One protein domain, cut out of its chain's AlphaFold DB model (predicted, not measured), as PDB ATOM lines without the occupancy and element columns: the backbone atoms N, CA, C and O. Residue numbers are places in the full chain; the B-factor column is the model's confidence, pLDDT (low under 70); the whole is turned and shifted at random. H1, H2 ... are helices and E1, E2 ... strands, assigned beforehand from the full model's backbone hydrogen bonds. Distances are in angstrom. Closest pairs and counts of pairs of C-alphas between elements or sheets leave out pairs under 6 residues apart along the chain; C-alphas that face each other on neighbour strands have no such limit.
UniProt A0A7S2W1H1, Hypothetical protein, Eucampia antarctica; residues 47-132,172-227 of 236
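AT A GLANCE: This is residues 47 to 132 and 172 to 227 of the 236 residues of the protein "Hypothetical protein" of Eucampia antarctica (UniProt A0A7S2W1H1). A curled sheet of five strands lies between helices: H3 slants over one face, H4 over the other, and the last part of H2 packs beside H4 on that second face. The hairpin of E1 and E2 reaches to one end of the longest axis, and the short H1 lies off the sheet. The printed part has 142 residues, in the order H1 H2 E1 E2 H3 E3 E4 E5 H4 H5. The sheet order is E2 E1 E5 E4 E3, all antiparallel, and the class is mixed, helices and strands. The whole is compact, with a radius of gyration of the C-alphas of 16.0 A and spans of 52 by 37 by 27 A.

IN THESE COORDINATES: H1, residues 47 to 53, begins at C-alpha 47 (-4.745, 25.716, 20.054). H2 is residues 56 to 70, 21.1 A long. E1, residues 74 to 84, is 31.6 A long, and E2, residues 91 to 100, is 23.2 A long and bends by 71 degrees at residue 94. H3, residues 111 to 130, is 28.3 A long and starts at C-alpha 111 (-15.320, 31.332, -14.584). E3 is residues 175 to 180, E4 residues 183 to 189, and E5 residues 193 to 200. H4, residues 205 to 221, is 24.3 A long, and H5, residues 223 to 226, ends at C-alpha 226 (-11.058, 18.379, 9.696).

HOW THE PARTS SIT: The sheet is twisted, with edge strands E2 and E3. Across the neighbour strands E1 and E2, which are a hairpin, N 79 and O 98 are within hydrogen-bond range at 2.8 A, and across the neighbour strands E1 and E5, N 76 and O 196 are within hydrogen-bond range, also at 2.8 A. E3 E4 E5 form a meander, each strand the antiparallel neighbour of the one before; N 186 and O 197 are 2.8 A apart, and N 178 and O 185 also 2.8 A. There are three layers, helices on both faces: H3 on one, H2 and H4 on the other. H3 has a height over the sheet of 8.9 A, with Leu 124 and Val 187 its closest C-alphas to E4, 6.4 A. H4 has a height of 9.1 A; its closest C-alphas to E4 are Thr 209 and Val 186, 6.8 A. H2 touches H4 with residues 66 to 70 alone, the C-alphas of Ala 70 and Leu 211 being 4.6 A apart. H1 and H5 only just touch, with 3 pairs of C-alphas within 8 A, the closest Ala 53 and Lys 225, 6.8 A. Every O i to N i+4 pair is within hydrogen-bond range in H1, H2, H3 and H4; H5 is too short for one.

THE WHOLE: The C-alphas farthest apart, Lys 87 and Gly 181, are 52.5 A apart. Residues 133 to 171 are not printed, and C-alphas 132 and 172 are 11.9 A apart across the cut. Of the links that are printed whole, none is long. The mean pLDDT of the printed part is 91.2, and no printed residue is under 70.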
ATOM      1  N   LYS A  47      -5.724  24.847  20.724       77.31
ATOM      2  CA  LYS A  47      -4.745  25.716  20.054       77.31
ATOM      3  C   LYS A  47      -3.871  24.953  19.065       77.31
ATOM      4  O   LYS A  47      -3.571  25.486  18.002       77.31
ATOM      5  N   ASP A  48      -3.467  23.738  19.413       77.12
ATOM      6  CA  ASP A  48      -2.621  22.911  18.556       77.12
ATOM      7  C   ASP A  48      -3.439  22.336  17.398       77.12
ATOM      8  O   ASP A  48      -2.979  22.385  16.262       77.12
ATOM      9  N   ALA A  49      -4.691  21.936  17.653       71.56
ATOM     10  CA  ALA A  49      -5.627  21.526  16.606       71.56
ATOM     11  C   ALA A  49      -5.908  22.662  15.604       71.56
ATOM     12  O   ALA A  49      -5.870  22.437  14.400       71.56
ATOM     13  N   ILE A  50      -6.120  23.896  16.080       77.12
ATOM     14  CA  ILE A  50      -6.284  25.070  15.207       77.12
ATOM     15  C   ILE A  50      -4.999  25.332  14.415       77.12
ATOM     16  O   ILE A  50      -5.065  25.562  13.213       77.12
ATOM     17  N   LYS A  51      -3.822  25.291  15.054       82.62
ATOM     18  CA  LYS A  51      -2.545  25.498  14.352       82.62
ATOM     19  C   LYS A  51      -2.326  24.465  13.255       82.62
ATOM     20  O   LYS A  51      -1.946  24.855  12.159       82.62
ATOM     21  N   GLU A  52      -2.555  23.187  13.544       76.19
ATOM     22  CA  GLU A  52      -2.446  22.096  12.574       76.19
ATOM     23  C   GLU A  52      -3.459  22.272  11.441       76.19
ATOM     24  O   GLU A  52      -3.082  22.232  10.272       76.19
ATOM     25  N   ALA A  53      -4.716  22.579  11.775       74.56
ATOM     26  CA  ALA A  53      -5.751  22.861  10.789       74.56
ATOM     27  C   ALA A  53      -5.400  24.065   9.905       74.56
ATOM     28  O   ALA A  53      -5.792  24.073   8.750       74.56
ATOM     29  N   LEU A  54      -4.646  25.056  10.385       79.75
ATOM     30  CA  LEU A  54      -4.215  26.217   9.595       79.75
ATOM     31  C   LEU A  54      -2.966  25.958   8.729       79.75
ATOM     32  O   LEU A  54      -2.568  26.833   7.956       79.75
ATOM     33  N   GLN A  55      -2.327  24.787   8.822       85.88
ATOM     34  CA  GLN A  55      -1.169  24.466   7.984       85.88
ATOM     35  C   GLN A  55      -1.601  24.128   6.553       85.88
ATOM     36  O   GLN A  55      -2.072  23.026   6.269       85.88
ATOM     37  N   MET A  56      -1.363  25.058   5.625       86.50
ATOM     38  CA  MET A  56      -1.772  24.921   4.219       86.50
ATOM     39  C   MET A  56      -1.210  23.668   3.534       86.50
ATOM     40  O   MET A  56      -1.919  23.034   2.758       86.50
ATOM     41  N   ASN A  57       0.037  23.280   3.826       89.56
ATOM     42  CA  ASN A  57       0.653  22.094   3.214       89.56
ATOM     43  C   ASN A  57      -0.052  20.805   3.650       89.56
ATOM     44  O   ASN A  57      -0.383  19.972   2.811       89.56
ATOM     45  N   THR A  58      -0.344  20.685   4.946       87.31
ATOM     46  CA  THR A  58      -1.075  19.552   5.523       87.31
ATOM     47  C   THR A  58      -2.492  19.478   4.959       87.31
ATOM     48  O   THR A  58      -2.933  18.417   4.522       87.31
ATOM     49  N   GLN A  59      -3.198  20.614   4.894       86.44
ATOM     50  CA  GLN A  59      -4.526  20.675   4.281       86.44
ATOM     51  C   GLN A  59      -4.498  20.257   2.808       86.44
ATOM     52  O   GLN A  59      -5.343  19.475   2.375       86.44
ATOM     53  N   LYS A  60      -3.515  20.744   2.043       90.75
ATOM     54  CA  LYS A  60      -3.358  20.411   0.628       90.75
ATOM     55  C   LYS A  60      -3.128  18.913   0.425       90.75
ATOM     56  O   LYS A  60      -3.816  18.305  -0.389       90.75
ATOM     57  N   GLU A  61      -2.232  18.302   1.199       92.94
ATOM     58  CA  GLU A  61      -1.952  16.863   1.119       92.94
ATOM     59  C   GLU A  61      -3.187  16.010   1.461       92.94
ATOM     60  O   GLU A  61      -3.494  15.028   0.772       92.94
ATOM     61  N   LEU A  62      -3.938  16.403   2.495       91.94
ATOM     62  CA  LEU A  62      -5.184  15.735   2.874       91.94
ATOM     63  C   LEU A  62      -6.229  15.832   1.759       91.94
ATOM     64  O   LEU A  62      -6.793  14.817   1.353       91.94
ATOM     65  N   ILE A  63      -6.446  17.034   1.223       93.88
ATOM     66  CA  ILE A  63      -7.388  17.285   0.130       93.88
ATOM     67  C   ILE A  63      -7.017  16.472  -1.116       93.88
ATOM     68  O   ILE A  63      -7.881  15.811  -1.693       93.88
ATOM     69  N   GLU A  64      -5.741  16.451  -1.509       94.56
ATOM     70  CA  GLU A  64      -5.269  15.634  -2.632       94.56
ATOM     71  C   GLU A  64      -5.526  14.142  -2.395       94.56
ATOM     72  O   GLU A  64      -5.954  13.421  -3.301       94.56
ATOM     73  N   THR A  65      -5.302  13.669  -1.168       96.31
ATOM     74  CA  THR A  65      -5.588  12.285  -0.774       96.31
ATOM     75  C   THR A  65      -7.080  11.973  -0.895       96.31
ATOM     76  O   THR A  65      -7.456  10.929  -1.431       96.31
ATOM     77  N   TYR A  66      -7.947  12.886  -0.461       96.69
ATOM     78  CA  TYR A  66      -9.398  12.747  -0.560       96.69
ATOM     79  C   TYR A  66      -9.892  12.720  -2.008       96.69
ATOM     80  O   TYR A  66     -10.653  11.818  -2.374       96.69
ATOM     81  N   CYS A  67      -9.398  13.622  -2.859       95.50
ATOM     82  CA  CYS A  67      -9.699  13.598  -4.290       95.50
ATOM     83  C   CYS A  67      -9.259  12.273  -4.929       95.50
ATOM     84  O   CYS A  67     -10.041  11.658  -5.654       95.50
ATOM     85  N   LYS A  68      -8.063  11.762  -4.595       96.25
ATOM     86  CA  LYS A  68      -7.573  10.458  -5.082       96.25
ATOM     87  C   LYS A  68      -8.464   9.291  -4.642       96.25
ATOM     88  O   LYS A  68      -8.740   8.408  -5.452       96.25
ATOM     89  N   ILE A  69      -8.956   9.286  -3.399       94.00
ATOM     90  CA  ILE A  69      -9.857   8.235  -2.886       94.00
ATOM     91  C   ILE A  69     -11.159   8.174  -3.689       94.00
ATOM     92  O   ILE A  69     -11.620   7.078  -4.017       94.00
ATOM     93  N   ALA A  70     -11.748   9.330  -3.995       93.88
ATOM     94  CA  ALA A  70     -12.988   9.404  -4.761       93.88
ATOM     95  C   ALA A  70     -12.780   9.356  -6.283       93.88
ATOM     96  O   ALA A  70     -13.761   9.255  -7.013       93.88
ATOM     97  N   GLN A  71     -11.533   9.456  -6.760       95.75
ATOM     98  CA  GLN A  71     -11.212   9.833  -8.145       95.75
ATOM     99  C   GLN A  71     -11.963  11.104  -8.579       95.75
ATOM    100  O   GLN A  71     -12.423  11.227  -9.715       95.75
ATOM    101  N   ALA A  72     -12.137  12.030  -7.638       96.19
ATOM    102  CA  ALA A  72     -12.895  13.247  -7.847       96.19
ATOM    103  C   ALA A  72     -12.014  14.346  -8.430       96.19
ATOM    104  O   ALA A  72     -10.884  14.551  -7.993       96.19
ATOM    105  N   MET A  73     -12.578  15.077  -9.387       96.81
ATOM    106  CA  MET A  73     -12.026  16.344  -9.866       96.81
ATOM    107  C   MET A  73     -12.284  17.455  -8.845       96.81
ATOM    108  O   MET A  73     -11.479  18.366  -8.701       96.81
ATOM    109  N   HIS A  74     -13.405  17.373  -8.126       97.81
ATOM    110  CA  HIS A  74     -13.768  18.297  -7.057       97.81
ATOM    111  C   HIS A  74     -14.779  17.648  -6.108       97.81
ATOM    112  O   HIS A  74     -15.521  16.749  -6.514       97.81
ATOM    113  N   PHE A  75     -14.842  18.116  -4.862       97.75
ATOM    114  CA  PHE A  75     -15.908  17.759  -3.936       97.75
ATOM    115  C   PHE A  75     -16.214  18.893  -2.955       97.75
ATOM    116  O   PHE A  75     -15.376  19.752  -2.714       97.75
ATOM    117  N   VAL A  76     -17.403  18.862  -2.362       97.62
ATOM    118  CA  VAL A  76     -17.795  19.665  -1.201       97.62
ATOM    119  C   VAL A  76     -18.369  18.711  -0.182       97.62
ATOM    120  O   VAL A  76     -19.339  18.010  -0.467       97.62
ATOM    121  N   PHE A  77     -17.784  18.691   1.003       96.94
ATOM    122  CA  PHE A  77     -18.312  17.947   2.128       96.94
ATOM    123  C   PHE A  77     -18.833  18.919   3.176       96.94
ATOM    124  O   PHE A  77     -18.070  19.695   3.747       96.94
ATOM    125  N   ARG A  78     -20.135  18.865   3.415       95.00
ATOM    126  CA  ARG A  78     -20.837  19.598   4.459       95.00
ATOM    127  C   ARG A  78     -21.101  18.643   5.617       95.00
ATOM    128  O   ARG A  78     -21.585  17.535   5.395       95.00
ATOM    129  N   CYS A  79     -20.803  19.074   6.832       92.50
ATOM    130  CA  CYS A  79     -21.024  18.322   8.060       92.50
ATOM    131  C   CYS A  79     -21.750  19.207   9.071       92.50
ATOM    132  O   CYS A  79     -21.306  20.324   9.336       92.50
ATOM    133  N   ASP A  80     -22.839  18.709   9.645       90.88
ATOM    134  CA  ASP A  80     -23.571  19.404  10.696       90.88
ATOM    135  C   ASP A  80     -23.105  18.889  12.059       90.88
ATOM    136  O   ASP A  80     -23.360  17.751  12.455       90.88
ATOM    137  N   VAL A  81     -22.393  19.739  12.800       87.50
ATOM    138  CA  VAL A  81     -21.837  19.386  14.110       87.50
ATOM    139  C   VAL A  81     -22.748  19.919  15.206       87.50
ATOM    140  O   VAL A  81     -22.987  21.118  15.309       87.50
ATOM    141  N   SER A  82     -23.257  19.037  16.065       84.81
ATOM    142  CA  SER A  82     -24.116  19.451  17.179       84.81
ATOM    143  C   SER A  82     -23.386  20.381  18.151       84.81
ATOM    144  O   SER A  82     -22.327  20.034  18.683       84.81
ATOM    145  N   VAL A  83     -23.992  21.528  18.457       83.38
ATOM    146  CA  VAL A  83     -23.485  22.463  19.464       83.38
ATOM    147  C   VAL A  83     -23.755  21.892  20.856       83.38
ATOM    148  O   VAL A  83     -24.858  21.435  21.171       83.38
ATOM    149  N   ARG A  84     -22.721  21.892  21.700       81.25
ATOM    150  CA  ARG A  84     -22.776  21.374  23.072       81.25
ATOM    151  C   ARG A  84     -22.379  22.456  24.064       81.25
ATOM    152  O   ARG A  84     -21.493  23.267  23.801       81.25
ATOM    153  N   ASN A  85     -23.010  22.434  25.229       78.38
ATOM    154  CA  ASN A  85     -22.652  23.294  26.342       78.38
ATOM    155  C   ASN A  85     -21.242  22.935  26.828       78.38
ATOM    156  O   ASN A  85     -20.934  21.771  27.063       78.38
ATOM    157  N   HIS A  86     -20.391  23.937  27.013       73.06
ATOM    158  CA  HIS A  86     -18.990  23.717  27.362       73.06
ATOM    159  C   HIS A  86     -18.759  23.209  28.788       73.06
ATOM    160  O   HIS A  86     -17.737  22.582  29.044       73.06
ATOM    161  N   LYS A  87     -19.681  23.498  29.715       76.38
ATOM    162  CA  LYS A  87     -19.586  23.062  31.114       76.38
ATOM    163  C   LYS A  87     -20.179  21.674  31.290       76.38
ATOM    164  O   LYS A  87     -19.574  20.835  31.940       76.38
ATOM    165  N   SER A  88     -21.368  21.444  30.730       81.25
ATOM    166  CA  SER A  88     -22.101  20.193  30.943       81.25
ATOM    167  C   SER A  88     -21.860  19.140  29.860       81.25
ATOM    168  O   SER A  88     -22.185  17.977  30.069       81.25
ATOM    169  N   GLY A  89     -21.342  19.522  28.689       75.75
ATOM    170  CA  GLY A  89     -21.213  18.639  27.524       75.75
ATOM    171  C   GLY A  89     -22.549  18.264  26.864       75.75
ATOM    172  O   GLY A  89     -22.551  17.539  25.867       75.75
ATOM    173  N   ILE A  90     -23.673  18.756  27.397       82.44
ATOM    174  CA  ILE A  90     -25.030  18.457  26.924       82.44
ATOM    175  C   ILE A  90     -25.302  19.228  25.628       82.44
ATOM    176  O   ILE A  90     -24.935  20.398  25.504       82.44
ATOM    177  N   GLN A  91     -25.948  18.577  24.661       79.31
ATOM    178  CA  GLN A  91     -26.367  19.195  23.402       79.31
ATOM    179  C   GLN A  91     -27.380  20.319  23.663       79.31
ATOM    180  O   GLN A  91     -28.380  20.105  24.342       79.31
ATOM    181  N   THR A  92     -27.133  21.513  23.123       77.38
ATOM    182  CA  THR A  92     -27.971  22.710  23.353       77.38
ATOM    183  C   THR A  92     -29.053  22.901  22.287       77.38
ATOM    184  O   THR A  92     -29.626  23.978  22.184       77.38
ATOM    185  N   GLY A  93     -29.308  21.880  21.464       75.81
ATOM    186  CA  GLY A  93     -30.313  21.893  20.393       75.81
ATOM    187  C   GLY A  93     -29.862  22.518  19.067       75.81
ATOM    188  O   GLY A  93     -30.482  22.251  18.047       75.81
ATOM    189  N   GLY A  94     -28.766  23.285  19.047       82.94
ATOM    190  CA  GLY A  94     -28.221  23.888  17.823       82.94
ATOM    191  C   GLY A  94     -27.271  22.971  17.044       82.94
ATOM    192  O   GLY A  94     -26.656  22.061  17.609       82.94
ATOM    193  N   VAL A  95     -27.100  23.259  15.753       86.06
ATOM    194  CA  VAL A  95     -26.090  22.648  14.874       86.06
ATOM    195  C   VAL A  95     -25.204  23.732  14.261       86.06
ATOM    196  O   VAL A  95     -25.668  24.827  13.958       86.06
ATOM    197  N   LEU A  96     -23.917  23.434  14.111       86.75
ATOM    198  CA  LEU A  96     -22.941  24.252  13.406       86.75
ATOM    199  C   LEU A  96     -22.535  23.515  12.133       86.75
ATOM    200  O   LEU A  96     -21.804  22.523  12.191       86.75
ATOM    201  N   THR A  97     -22.991  24.018  10.993       89.88
ATOM    202  CA  THR A  97     -22.582  23.507   9.687       89.88
ATOM    203  C   THR A  97     -21.141  23.915   9.389       89.88
ATOM    204  O   THR A  97     -20.789  25.093   9.430       89.88
ATOM    205  N   GLN A  98     -20.302  22.936   9.060       90.94
ATOM    206  CA  GLN A  98     -18.923  23.124   8.620       90.94
ATOM    207  C   GLN A  98     -18.752  22.533   7.220       90.94
ATOM    208  O   GLN A  98     -19.285  21.464   6.919       90.94
ATOM    209  N   CYS A  99     -17.999  23.222   6.364       93.44
ATOM    210  CA  CYS A  99     -17.789  22.821   4.977       93.44
ATOM    211  C   CYS A  99     -16.301  22.641   4.682       93.44
ATOM    212  O   CYS A  99     -15.487  23.507   4.997       93.44
ATOM    213  N   LEU A 100     -15.966  21.539   4.015       93.62
ATOM    214  CA  LEU A 100     -14.656  21.271   3.439       93.62
ATOM    215  C   LEU A 100     -14.791  21.208   1.917       93.62
ATOM    216  O   LEU A 100     -15.523  20.370   1.391       93.62
ATOM    217  N   SER A 101     -14.065  22.074   1.215       94.81
ATOM    218  CA  SER A 101     -14.028  22.111  -0.247       94.81
ATOM    219  C   SER A 101     -12.614  22.466  -0.712       94.81
ATOM    220  O   SER A 101     -12.124  23.528  -0.319       94.81
ATOM    221  N   PRO A 102     -11.941  21.646  -1.545       93.56
ATOM    222  CA  PRO A 102     -10.829  22.126  -2.358       93.56
ATOM    223  C   PRO A 102     -11.199  23.392  -3.144       93.56
ATOM    224  O   PRO A 102     -12.363  23.564  -3.518       93.56
ATOM    225  N   PRO A 103     -10.218  24.247  -3.476       92.25
ATOM    226  CA  PRO A 103     -10.388  25.222  -4.541       92.25
ATOM    227  C   PRO A 103     -10.754  24.522  -5.858       92.25
ATOM    228  O   PRO A 103     -10.227  23.457  -6.182       92.25
ATOM    229  N   LEU A 104     -11.639  25.136  -6.645       93.12
ATOM    230  CA  LEU A 104     -11.875  24.693  -8.019       93.12
ATOM    231  C   LEU A 104     -10.667  25.061  -8.884       93.12
ATOM    232  O   LEU A 104     -10.494  26.226  -9.269       93.12
ATOM    233  N   GLU A 105      -9.853  24.051  -9.161       92.56
ATOM    234  CA  GLU A 105      -8.682  24.095 -10.034       92.56
ATOM    235  C   GLU A 105      -8.931  23.267 -11.305       92.56
ATOM    236  O   GLU A 105     -10.079  22.994 -11.658       92.56
ATOM    237  N   PHE A 106      -7.867  22.890 -12.026       89.81
ATOM    238  CA  PHE A 106      -7.963  22.060 -13.227       89.81
ATOM    239  C   PHE A 106      -8.843  20.813 -12.982       89.81
ATOM    240  O   PHE A 106      -8.635  20.115 -11.989       89.81
ATOM    241  N   PRO A 107      -9.802  20.501 -13.876       93.06
ATOM    242  CA  PRO A 107      -9.983  21.070 -15.217       93.06
ATOM    243  C   PRO A 107     -10.821  22.364 -15.290       93.06
ATOM    244  O   PRO A 107     -11.009  22.902 -16.378       93.06
ATOM    245  N   PHE A 108     -11.298  22.905 -14.166       94.75
ATOM    246  CA  PHE A 108     -12.190  24.070 -14.101       94.75
ATOM    247  C   PHE A 108     -11.403  25.388 -14.029       94.75
ATOM    248  O   PHE A 108     -11.332  26.039 -12.987       94.75
ATOM    249  N   ILE A 109     -10.745  25.777 -15.121       93.81
ATOM    250  CA  ILE A 109      -9.843  26.945 -15.113       93.81
ATOM    251  C   ILE A 109     -10.629  28.264 -15.183       93.81
ATOM    252  O   ILE A 109     -10.306  29.226 -14.484       93.81
ATOM    253  N   ASP A 110     -11.672  28.313 -16.008       95.94
ATOM    254  CA  ASP A 110     -12.414  29.531 -16.321       95.94
ATOM    255  C   ASP A 110     -13.651  29.748 -15.425       95.94
ATOM    256  O   ASP A 110     -14.169  28.850 -14.759       95.94
ATOM    257  N   GLY A 111     -14.163  30.980 -15.409       96.06
ATOM    258  CA  GLY A 111     -15.320  31.332 -14.584       96.06
ATOM    259  C   GLY A 111     -16.639  30.680 -15.020       96.06
ATOM    260  O   GLY A 111     -17.558  30.586 -14.205       96.06
ATOM    261  N   LEU A 112     -16.788  30.242 -16.276       96.50
ATOM    262  CA  LEU A 112     -18.000  29.553 -16.732       96.50
ATOM    263  C   LEU A 112     -18.010  28.105 -16.243       96.50
ATOM    264  O   LEU A 112     -19.020  27.678 -15.684       96.50
ATOM    265  N   SER A 113     -16.896  27.380 -16.367       96.06
ATOM    266  CA  SER A 113     -16.788  26.004 -15.865       96.06
ATOM    267  C   SER A 113     -16.973  25.929 -14.347       96.06
ATOM    268  O   SER A 113     -17.755  25.107 -13.868       96.06
ATOM    269  N   LYS A 114     -16.380  26.855 -13.581       96.56
ATOM    270  CA  LYS A 114     -16.612  26.939 -12.126       96.56
ATOM    271  C   LYS A 114     -18.079  27.204 -11.782       96.56
ATOM    272  O   LYS A 114     -18.648  26.509 -10.942       96.56
ATOM    273  N   ARG A 115     -18.721  28.172 -12.452       96.88
ATOM    274  CA  ARG A 115     -20.158  28.458 -12.264       96.88
ATOM    275  C   ARG A 115     -21.032  27.254 -12.599       96.88
ATOM    276  O   ARG A 115     -22.004  27.001 -11.892       96.88
ATOM    277  N   ARG A 116     -20.676  26.492 -13.635       96.75
ATOM    278  CA  ARG A 116     -21.382  25.265 -14.015       96.75
ATOM    279  C   ARG A 116     -21.309  24.205 -12.917       96.75
ATOM    280  O   ARG A 116     -22.349  23.648 -12.579       96.75
ATOM    281  N   VAL A 117     -20.139  23.974 -12.314       97.31
ATOM    282  CA  VAL A 117     -20.007  23.029 -11.187       97.31
ATOM    283  C   VAL A 117     -20.924  23.428 -10.030       97.31
ATOM    284  O   VAL A 117     -21.708  22.605  -9.557       97.31
ATOM    285  N   TRP A 118     -20.897  24.701  -9.631       96.69
ATOM    286  CA  TRP A 118     -21.763  25.199  -8.560       96.69
ATOM    287  C   TRP A 118     -23.249  25.088  -8.892       96.69
ATOM    288  O   TRP A 118     -24.034  24.659  -8.048       96.69
ATOM    289  N   SER A 119     -23.635  25.386 -10.134       95.31
ATOM    290  CA  SER A 119     -25.010  25.205 -10.603       95.31
ATOM    291  C   SER A 119     -25.457  23.742 -10.500       95.31
ATOM    292  O   SER A 119     -26.564  23.464 -10.040       95.31
ATOM    293  N   MET A 120     -24.595  22.785 -10.854       96.62
ATOM    294  CA  MET A 120     -24.921  21.361 -10.726       96.62
ATOM    295  C   MET A 120     -25.040  20.918  -9.269       96.62
ATOM    296  O   MET A 120     -25.950  20.155  -8.946       96.62
ATOM    297  N   TYR A 121     -24.191  21.424  -8.372       96.62
ATOM    298  CA  TYR A 121     -24.322  21.151  -6.937       96.62
ATOM    299  C   TYR A 121     -25.613  21.731  -6.364       96.62
ATOM    300  O   TYR A 121     -26.309  21.035  -5.631       96.62
ATOM    301  N   GLN A 122     -26.002  22.941  -6.768       93.00
ATOM    302  CA  GLN A 122     -27.283  23.527  -6.379       93.00
ATOM    303  C   GLN A 122     -28.466  22.679  -6.873       93.00
ATOM    304  O   GLN A 122     -29.375  22.377  -6.104       93.00
ATOM    305  N   ARG A 123     -28.441  22.217  -8.130       92.12
ATOM    306  CA  ARG A 123     -29.486  21.330  -8.673       92.12
ATOM    307  C   ARG A 123     -29.567  20.002  -7.923       92.12
ATOM    308  O   ARG A 123     -30.662  19.514  -7.659       92.12
ATOM    309  N   LEU A 124     -28.423  19.412  -7.578       93.81
ATOM    310  CA  LEU A 124     -28.370  18.199  -6.761       93.81
ATOM    311  C   LEU A 124     -28.898  18.441  -5.343       93.81
ATOM    312  O   LEU A 124     -29.648  17.611  -4.839       93.81
ATOM    313  N   SER A 125     -28.551  19.580  -4.742       92.88
ATOM    314  CA  SER A 125     -29.022  20.016  -3.424       92.88
ATOM    315  C   SER A 125     -30.546  20.141  -3.382       92.88
ATOM    316  O   SER A 125     -31.181  19.625  -2.464       92.88
ATOM    317  N   LEU A 126     -31.143  20.761  -4.403       89.88
ATOM    318  CA  LEU A 126     -32.597  20.837  -4.543       89.88
ATOM    319  C   LEU A 126     -33.206  19.449  -4.729       89.88
ATOM    320  O   LEU A 126     -34.185  19.115  -4.070       89.88
ATOM    321  N   ARG A 127     -32.585  18.594  -5.550       91.00
ATOM    322  CA  ARG A 127     -33.090  17.240  -5.794       91.00
ATOM    323  C   ARG A 127     -33.183  16.394  -4.527       91.00
ATOM    324  O   ARG A 127     -34.152  15.666  -4.374       91.00
ATOM    325  N   ILE A 128     -32.194  16.458  -3.634       91.88
ATOM    326  CA  ILE A 128     -32.228  15.671  -2.384       91.88
ATOM    327  C   ILE A 128     -33.230  16.216  -1.358       91.88
ATOM    328  O   ILE A 128     -33.609  15.498  -0.437       91.88
ATOM    329  N   ARG A 129     -33.671  17.467  -1.511       89.62
ATOM    330  CA  ARG A 129     -34.690  18.094  -0.659       89.62
ATOM    331  C   ARG A 129     -36.087  17.822  -1.198       89.62
ATOM    332  O   ARG A 129     -36.917  17.257  -0.498       89.62
ATOM    333  N   LEU A 130     -36.300  18.116  -2.475       87.12
ATOM    334  CA  LEU A 130     -37.602  18.064  -3.138       87.12
ATOM    335  C   LEU A 130     -37.930  16.704  -3.770       87.12
ATOM    336  O   LEU A 130     -39.039  16.490  -4.248       87.12
ATOM    337  N   GLY A 131     -36.962  15.787  -3.862       83.62
ATOM    338  CA  GLY A 131     -37.088  14.520  -4.595       83.62
ATOM    339  C   GLY A 131     -37.015  14.670  -6.124       83.62
ATOM    340  O   GLY A 131     -36.646  13.728  -6.826       83.62
ATOM    341  N   SER A 132     -37.286  15.865  -6.650       75.00
ATOM    342  CA  SER A 132     -37.125  16.257  -8.052       75.00
ATOM    343  C   SER A 132     -36.271  17.524  -8.156       75.00
ATOM    344  O   SER A 132     -36.106  18.268  -7.200       75.00
ATOM    345  N   VAL A 172     -34.930  12.435   2.170       74.88
ATOM    346  CA  VAL A 172     -34.526  11.025   2.276       74.88
ATOM    347  C   VAL A 172     -33.001  10.921   2.327       74.88
ATOM    348  O   VAL A 172     -32.308  11.620   1.591       74.88
ATOM    349  N   HIS A 173     -32.450  10.023   3.155       81.25
ATOM    350  CA  HIS A 173     -31.040   9.622   3.045       81.25
ATOM    351  C   HIS A 173     -30.827   8.877   1.736       81.25
ATOM    352  O   HIS A 173     -31.368   7.784   1.546       81.25
ATOM    353  N   GLY A 174     -30.043   9.449   0.835       88.19
ATOM    354  CA  GLY A 174     -30.014   8.951  -0.520       88.19
ATOM    355  C   GLY A 174     -28.752   9.281  -1.281       88.19
ATOM    356  O   GLY A 174     -27.762   9.825  -0.786       88.19
ATOM    357  N   VAL A 175     -28.810   8.860  -2.534       93.25
ATOM    358  CA  VAL A 175     -27.776   9.082  -3.524       93.25
ATOM    359  C   VAL A 175     -28.469   9.567  -4.779       93.25
ATOM    360  O   VAL A 175     -29.424   8.948  -5.242       93.25
ATOM    361  N   SER A 176     -27.973  10.653  -5.351       94.50
ATOM    362  CA  SER A 176     -28.430  11.143  -6.646       94.50
ATOM    363  C   SER A 176     -27.233  11.509  -7.508       94.50
ATOM    364  O   SER A 176     -26.145  11.796  -7.008       94.50
ATOM    365  N   TYR A 177     -27.426  11.491  -8.823       95.94
ATOM    366  CA  TYR A 177     -26.409  11.924  -9.762       95.94
ATOM    367  C   TYR A 177     -27.003  12.636 -10.980       95.94
ATOM    368  O   TYR A 177     -28.183  12.487 -11.317       95.94
ATOM    369  N   ILE A 178     -26.169  13.430 -11.641       96.06
ATOM    370  CA  ILE A 178     -26.430  14.064 -12.932       96.06
ATOM    371  C   ILE A 178     -25.219  13.770 -13.815       96.06
ATOM    372  O   ILE A 178     -24.088  14.020 -13.412       96.06
ATOM    373  N   LEU A 179     -25.458  13.226 -15.005       96.88
ATOM    374  CA  LEU A 179     -24.441  13.113 -16.046       96.88
ATOM    375  C   LEU A 179     -24.599  14.313 -16.979       96.88
ATOM    376  O   LEU A 179     -25.685  14.509 -17.523       96.88
ATOM    377  N   ASP A 180     -23.549  15.112 -17.134       96.44
ATOM    378  CA  ASP A 180     -23.569  16.302 -17.984       96.44
ATOM    379  C   ASP A 180     -22.241  16.437 -18.746       96.44
ATOM    380  O   ASP A 180     -21.193  16.780 -18.192       96.44
ATOM    381  N   GLY A 181     -22.278  16.115 -20.041       95.25
ATOM    382  CA  GLY A 181     -21.091  16.046 -20.891       95.25
ATOM    383  C   GLY A 181     -20.066  15.032 -20.374       95.25
ATOM    384  O   GLY A 181     -20.366  13.848 -20.229       95.25
ATOM    385  N   ASN A 182     -18.854  15.512 -20.087       96.69
ATOM    386  CA  ASN A 182     -17.723  14.692 -19.636       96.69
ATOM    387  C   ASN A 182     -17.631  14.560 -18.107       96.69
ATOM    388  O   ASN A 182     -16.631  14.059 -17.586       96.69
ATOM    389  N   GLU A 183     -18.657  14.997 -17.381       97.94
ATOM    390  CA  GLU A 183     -18.668  15.060 -15.923       97.94
ATOM    391  C   GLU A 183     -19.870  14.306 -15.350       97.94
ATOM    392  O   GLU A 183     -21.003  14.415 -15.822       97.94
ATOM    393  N   LEU A 184     -19.611  13.551 -14.288       98.06
ATOM    394  CA  LEU A 184     -20.606  12.919 -13.442       98.06
ATOM    395  C   LEU A 184     -20.656  13.677 -12.113       98.06
ATOM    396  O   LEU A 184     -19.717  13.635 -11.321       98.06
ATOM    397  N   PHE A 185     -21.773  14.341 -11.853       98.25
ATOM    398  CA  PHE A 185     -22.043  15.021 -10.593       98.25
ATOM    399  C   PHE A 185     -22.792  14.070  -9.672       98.25
ATOM    400  O   PHE A 185     -23.824  13.525 -10.057       98.25
ATOM    401  N   VAL A 186     -22.291  13.870  -8.460       97.94
ATOM    402  CA  VAL A 186     -22.846  12.936  -7.478       97.94
ATOM    403  C   VAL A 186     -23.144  13.688  -6.189       97.94
ATOM    404  O   VAL A 186     -22.340  14.510  -5.758       97.94
ATOM    405  N   VAL A 187     -24.275  13.376  -5.558       97.50
ATOM    406  CA  VAL A 187     -24.578  13.778  -4.184       97.50
ATOM    407  C   VAL A 187     -24.900  12.557  -3.333       97.50
ATOM    408  O   VAL A 187     -25.657  11.679  -3.756       97.50
ATOM    409  N   LEU A 188     -24.304  12.494  -2.145       96.38
ATOM    410  CA  LEU A 188     -24.645  11.562  -1.072       96.38
ATOM    411  C   LEU A 188     -25.073  12.392   0.134       96.38
ATOM    412  O   LEU A 188     -24.350  13.309   0.515       96.38
ATOM    413  N   ASN A 189     -26.180  12.046   0.774       95.44
ATOM    414  CA  ASN A 189     -26.591  12.699   2.013       95.44
ATOM    415  C   ASN A 189     -26.888  11.671   3.110       95.44
ATOM    416  O   ASN A 189     -27.455  10.604   2.870       95.44
ATOM    417  N   GLY A 190     -26.474  12.007   4.327       93.38
ATOM    418  CA  GLY A 190     -26.750  11.258   5.546       93.38
ATOM    419  C   GLY A 190     -27.528  12.105   6.544       93.38
ATOM    420  O   GLY A 190     -28.133  13.108   6.178       93.38
ATOM    421  N   LYS A 191     -27.534  11.674   7.807       90.56
ATOM    422  CA  LYS A 191     -28.188  12.403   8.902       90.56
ATOM    423  C   LYS A 191     -27.508  13.736   9.198       90.56
ATOM    424  O   LYS A 191     -28.189  14.737   9.342       90.56
ATOM    425  N   ASP A 192     -26.181  13.714   9.244       91.38
ATOM    426  CA  ASP A 192     -25.367  14.838   9.711       91.38
ATOM    427  C   ASP A 192     -24.349  15.286   8.642       91.38
ATOM    428  O   ASP A 192     -23.360  15.944   8.955       91.38
ATOM    429  N   PHE A 193     -24.523  14.874   7.378       94.38
ATOM    430  CA  PHE A 193     -23.606  15.252   6.300       94.38
ATOM    431  C   PHE A 193     -24.255  15.294   4.913       94.38
ATOM    432  O   PHE A 193     -25.189  14.547   4.613       94.38
ATOM    433  N   GLU A 194     -23.645  16.079   4.027       96.12
ATOM    434  CA  GLU A 194     -23.865  16.066   2.581       96.12
ATOM    435  C   GLU A 194     -22.503  16.052   1.868       96.12
ATOM    436  O   GLU A 194     -21.603  16.821   2.201       96.12
ATOM    437  N   LEU A 195     -22.331  15.183   0.876       97.69
ATOM    438  CA  LEU A 195     -21.172  15.167  -0.013       97.69
ATOM    439  C   LEU A 195     -21.645  15.432  -1.435       97.69
ATOM    440  O   LEU A 195     -22.398  14.633  -1.981       97.69
ATOM    441  N   TYR A 196     -21.113  16.476  -2.051       98.25
ATOM    442  CA  TYR A 196     -21.216  16.746  -3.479       98.25
ATOM    443  C   TYR A 196     -19.868  16.439  -4.116       98.25
ATOM    444  O   TYR A 196     -18.835  16.808  -3.567       98.25
ATOM    445  N   ALA A 197     -19.845  15.758  -5.252       98.31
ATOM    446  CA  ALA A 197     -18.608  15.425  -5.941       98.31
ATOM    447  C   ALA A 197     -18.776  15.534  -7.452       98.31
ATOM    448  O   ALA A 197     -19.831  15.218  -7.999       98.31
ATOM    449  N   THR A 198     -17.708  15.953  -8.121       98.50
ATOM    450  CA  THR A 198     -17.599  15.943  -9.578       98.50
ATOM    451  C   THR A 198     -16.557  14.911  -9.972       98.50
ATOM    452  O   THR A 198     -15.387  15.022  -9.605       98.50
ATOM    453  N   LEU A 199     -16.989  13.895 -10.708       98.25
ATOM    454  CA  LEU A 199     -16.180  12.780 -11.185       98.25
ATOM    455  C   LEU A 199     -16.077  12.834 -12.718       98.25
ATOM    456  O   LEU A 199     -16.966  13.387 -13.371       98.25
ATOM    457  N   PRO A 200     -15.039  12.247 -13.326       97.88
ATOM    458  CA  PRO A 200     -15.007  12.042 -14.771       97.88
ATOM    459  C   PRO A 200     -16.170  11.150 -15.238       97.88
ATOM    460  O   PRO A 200     -16.441  10.121 -14.620       97.88
ATOM    461  N   ALA A 201     -16.818  11.475 -16.362       97.44
ATOM    462  CA  ALA A 201     -17.935  10.685 -16.910       97.44
ATOM    463  C   ALA A 201     -17.558   9.248 -17.314       97.44
ATOM    464  O   ALA A 201     -18.435   8.395 -17.437       97.44
ATOM    465  N   ILE A 202     -16.262   8.954 -17.487       97.62
ATOM    466  CA  ILE A 202     -15.772   7.582 -17.698       97.62
ATOM    467  C   ILE A 202     -16.038   6.676 -16.484       97.62
ATOM    468  O   ILE A 202     -16.075   5.456 -16.625       97.62
ATOM    469  N   VAL A 203     -16.244   7.253 -15.295       97.50
ATOM    470  CA  VAL A 203     -16.608   6.515 -14.086       97.50
ATOM    471  C   VAL A 203     -18.115   6.229 -14.108       97.50
ATOM    472  O   VAL A 203     -18.914   7.163 -14.036       97.50
ATOM    473  N   PRO A 204     -18.551   4.954 -14.137       97.56
ATOM    474  CA  PRO A 204     -19.975   4.634 -14.106       97.56
ATOM    475  C   PRO A 204     -20.637   5.122 -12.806       97.56
ATOM    476  O   PRO A 204     -20.018   4.988 -11.746       97.56
ATOM    477  N   PRO A 205     -21.910   5.568 -12.816       96.62
ATOM    478  CA  PRO A 205     -22.581   6.096 -11.621       96.62
ATOM    479  C   PRO A 205     -22.523   5.172 -10.397       96.62
ATOM    480  O   PRO A 205     -22.227   5.611  -9.287       96.62
ATOM    481  N   LYS A 206     -22.717   3.862 -10.586       96.44
ATOM    482  CA  LYS A 206     -22.609   2.873  -9.500       96.44
ATOM    483  C   LYS A 206     -21.204   2.832  -8.878       96.44
ATOM    484  O   LYS A 206     -21.065   2.727  -7.664       96.44
ATOM    485  N   THR A 207     -20.163   2.935  -9.699       97.62
ATOM    486  CA  THR A 207     -18.772   2.973  -9.227       97.62
ATOM    487  C   THR A 207     -18.463   4.311  -8.563       97.62
ATOM    488  O   THR A 207     -17.896   4.330  -7.475       97.62
ATOM    489  N   GLY A 208     -18.887   5.422  -9.170       97.31
ATOM    490  CA  GLY A 208     -18.674   6.767  -8.636       97.31
ATOM    491  C   GLY A 208     -19.301   6.952  -7.257       97.31
ATOM    492  O   GLY A 208     -18.644   7.400  -6.325       97.31
ATOM    493  N   THR A 209     -20.536   6.491  -7.078       96.44
ATOM    494  CA  THR A 209     -21.232   6.536  -5.781       96.44
ATOM    495  C   THR A 209     -20.541   5.690  -4.709       96.44
ATOM    496  O   THR A 209     -20.416   6.129  -3.565       96.44
ATOM    497  N   MET A 210     -20.006   4.518  -5.068       97.06
ATOM    498  CA  MET A 210     -19.182   3.708  -4.165       97.06
ATOM    499  C   MET A 210     -17.877   4.422  -3.774       97.06
ATOM    500  O   MET A 210     -17.478   4.367  -2.608       97.06
ATOM    501  N   LEU A 211     -17.210   5.096  -4.715       97.75
ATOM    502  CA  LEU A 211     -16.004   5.888  -4.451       97.75
ATOM    503  C   LEU A 211     -16.306   7.073  -3.520       97.75
ATOM    504  O   LEU A 211     -15.611   7.259  -2.521       97.75
ATOM    505  N   CYS A 212     -17.397   7.800  -3.766       97.81
ATOM    506  CA  CYS A 212     -17.880   8.857  -2.878       97.81
ATOM    507  C   CYS A 212     -18.193   8.321  -1.473       97.81
ATOM    508  O   CYS A 212     -17.794   8.924  -0.482       97.81
ATOM    509  N   ALA A 213     -18.822   7.149  -1.353       96.81
ATOM    510  CA  ALA A 213     -19.071   6.528  -0.051       96.81
ATOM    511  C   ALA A 213     -17.771   6.188   0.700       96.81
ATOM    512  O   ALA A 213     -17.703   6.334   1.922       96.81
ATOM    513  N   ARG A 214     -16.719   5.752  -0.009       96.81
ATOM    514  CA  ARG A 214     -15.385   5.542   0.583       96.81
ATOM    515  C   ARG A 214     -14.773   6.853   1.065       96.81
ATOM    516  O   ARG A 214     -14.202   6.871   2.155       96.81
ATOM    517  N   LEU A 215     -14.921   7.929   0.291       97.19
ATOM    518  CA  LEU A 215     -14.486   9.265   0.689       97.19
ATOM    519  C   LEU A 215     -15.200   9.728   1.963       97.19
ATOM    520  O   LEU A 215     -14.524  10.094   2.916       97.19
ATOM    521  N   VAL A 216     -16.533   9.619   2.035       96.50
ATOM    522  CA  VAL A 216     -17.307   9.964   3.244       96.50
ATOM    523  C   VAL A 216     -16.773   9.232   4.476       96.50
ATOM    524  O   VAL A 216     -16.533   9.857   5.505       96.50
ATOM    525  N   ARG A 217     -16.530   7.916   4.387       94.81
ATOM    526  CA  ARG A 217     -15.972   7.147   5.517       94.81
ATOM    527  C   ARG A 217     -14.601   7.655   5.937       94.81
ATOM    528  O   ARG A 217     -14.306   7.695   7.127       94.81
ATOM    529  N   ARG A 218     -13.758   8.028   4.969       95.44
ATOM    530  CA  ARG A 218     -12.434   8.562   5.272       95.44
ATOM    531  C   ARG A 218     -12.518   9.935   5.939       95.44
ATOM    532  O   ARG A 218     -11.822  10.144   6.924       95.44
ATOM    533  N   LEU A 219     -13.377  10.822   5.438       93.94
ATOM    534  CA  LEU A 219     -13.614  12.144   6.024       93.94
ATOM    535  C   LEU A 219     -14.125  12.026   7.464       93.94
ATOM    536  O   LEU A 219     -13.602  12.694   8.346       93.94
ATOM    537  N   TRP A 220     -15.059  11.108   7.728       90.25
ATOM    538  CA  TRP A 220     -15.522  10.824   9.091       90.25
ATOM    539  C   TRP A 220     -14.429  10.252   9.997       90.25
ATOM    540  O   TRP A 220     -14.348  10.615  11.165       90.25
ATOM    541  N   ALA A 221     -13.554   9.388   9.481       90.06
ATOM    542  CA  ALA A 221     -12.425   8.877  10.260       90.06
ATOM    543  C   ALA A 221     -11.416   9.981  10.639       90.06
ATOM    544  O   ALA A 221     -10.726   9.862  11.652       90.06
ATOM    545  N   ASP A 222     -11.336  11.045   9.838       89.44
ATOM    546  CA  ASP A 222     -10.498  12.220  10.077       89.44
ATOM    547  C   ASP A 222     -11.290  13.402  10.694       89.44
ATOM    548  O   ASP A 222     -10.748  14.501  10.792       89.44
ATOM    549  N   GLU A 223     -12.532  13.203  11.168       86.06
ATOM    550  CA  GLU A 223     -13.430  14.279  11.641       86.06
ATOM    551  C   GLU A 223     -12.751  15.216  12.648       86.06
ATOM    552  O   GLU A 223     -12.788  16.429  12.479       86.06
ATOM    553  N   GLY A 224     -12.064  14.668  13.654       77.69
ATOM    554  CA  GLY A 224     -11.402  15.465  14.692       77.69
ATOM    555  C   GLY A 224     -10.215  16.308  14.209       77.69
ATOM    556  O   GLY A 224      -9.736  17.148  14.967       77.69
ATOM    557  N   LYS A 225      -9.730  16.082  12.982       81.12
ATOM    558  CA  LYS A 225      -8.700  16.902  12.325       81.12
ATOM    559  C   LYS A 225      -9.311  17.939  11.386       81.12
ATOM    560  O   LYS A 225      -8.738  19.005  11.199       81.12
ATOM    561  N   LEU A 226     -10.429  17.586  10.752       82.56
ATOM    562  CA  LEU A 226     -11.058  18.379   9.696       82.56
ATOM    563  C   LEU A 226     -12.074  19.381  10.234       82.56
ATOM    564  O   LEU A 226     -12.228  20.461   9.672       82.56
ATOM    565  N   PHE A 227     -12.769  19.013  11.306       83.50
ATOM    566  CA  PHE A 227     -13.881  19.769  11.850       83.50
ATOM    567  C   PHE A 227     -13.639  20.075  13.319       83.50
ATOM    568  O   PHE A 227     -13.046  19.299  14.074       83.50
TER     569      PHE A 227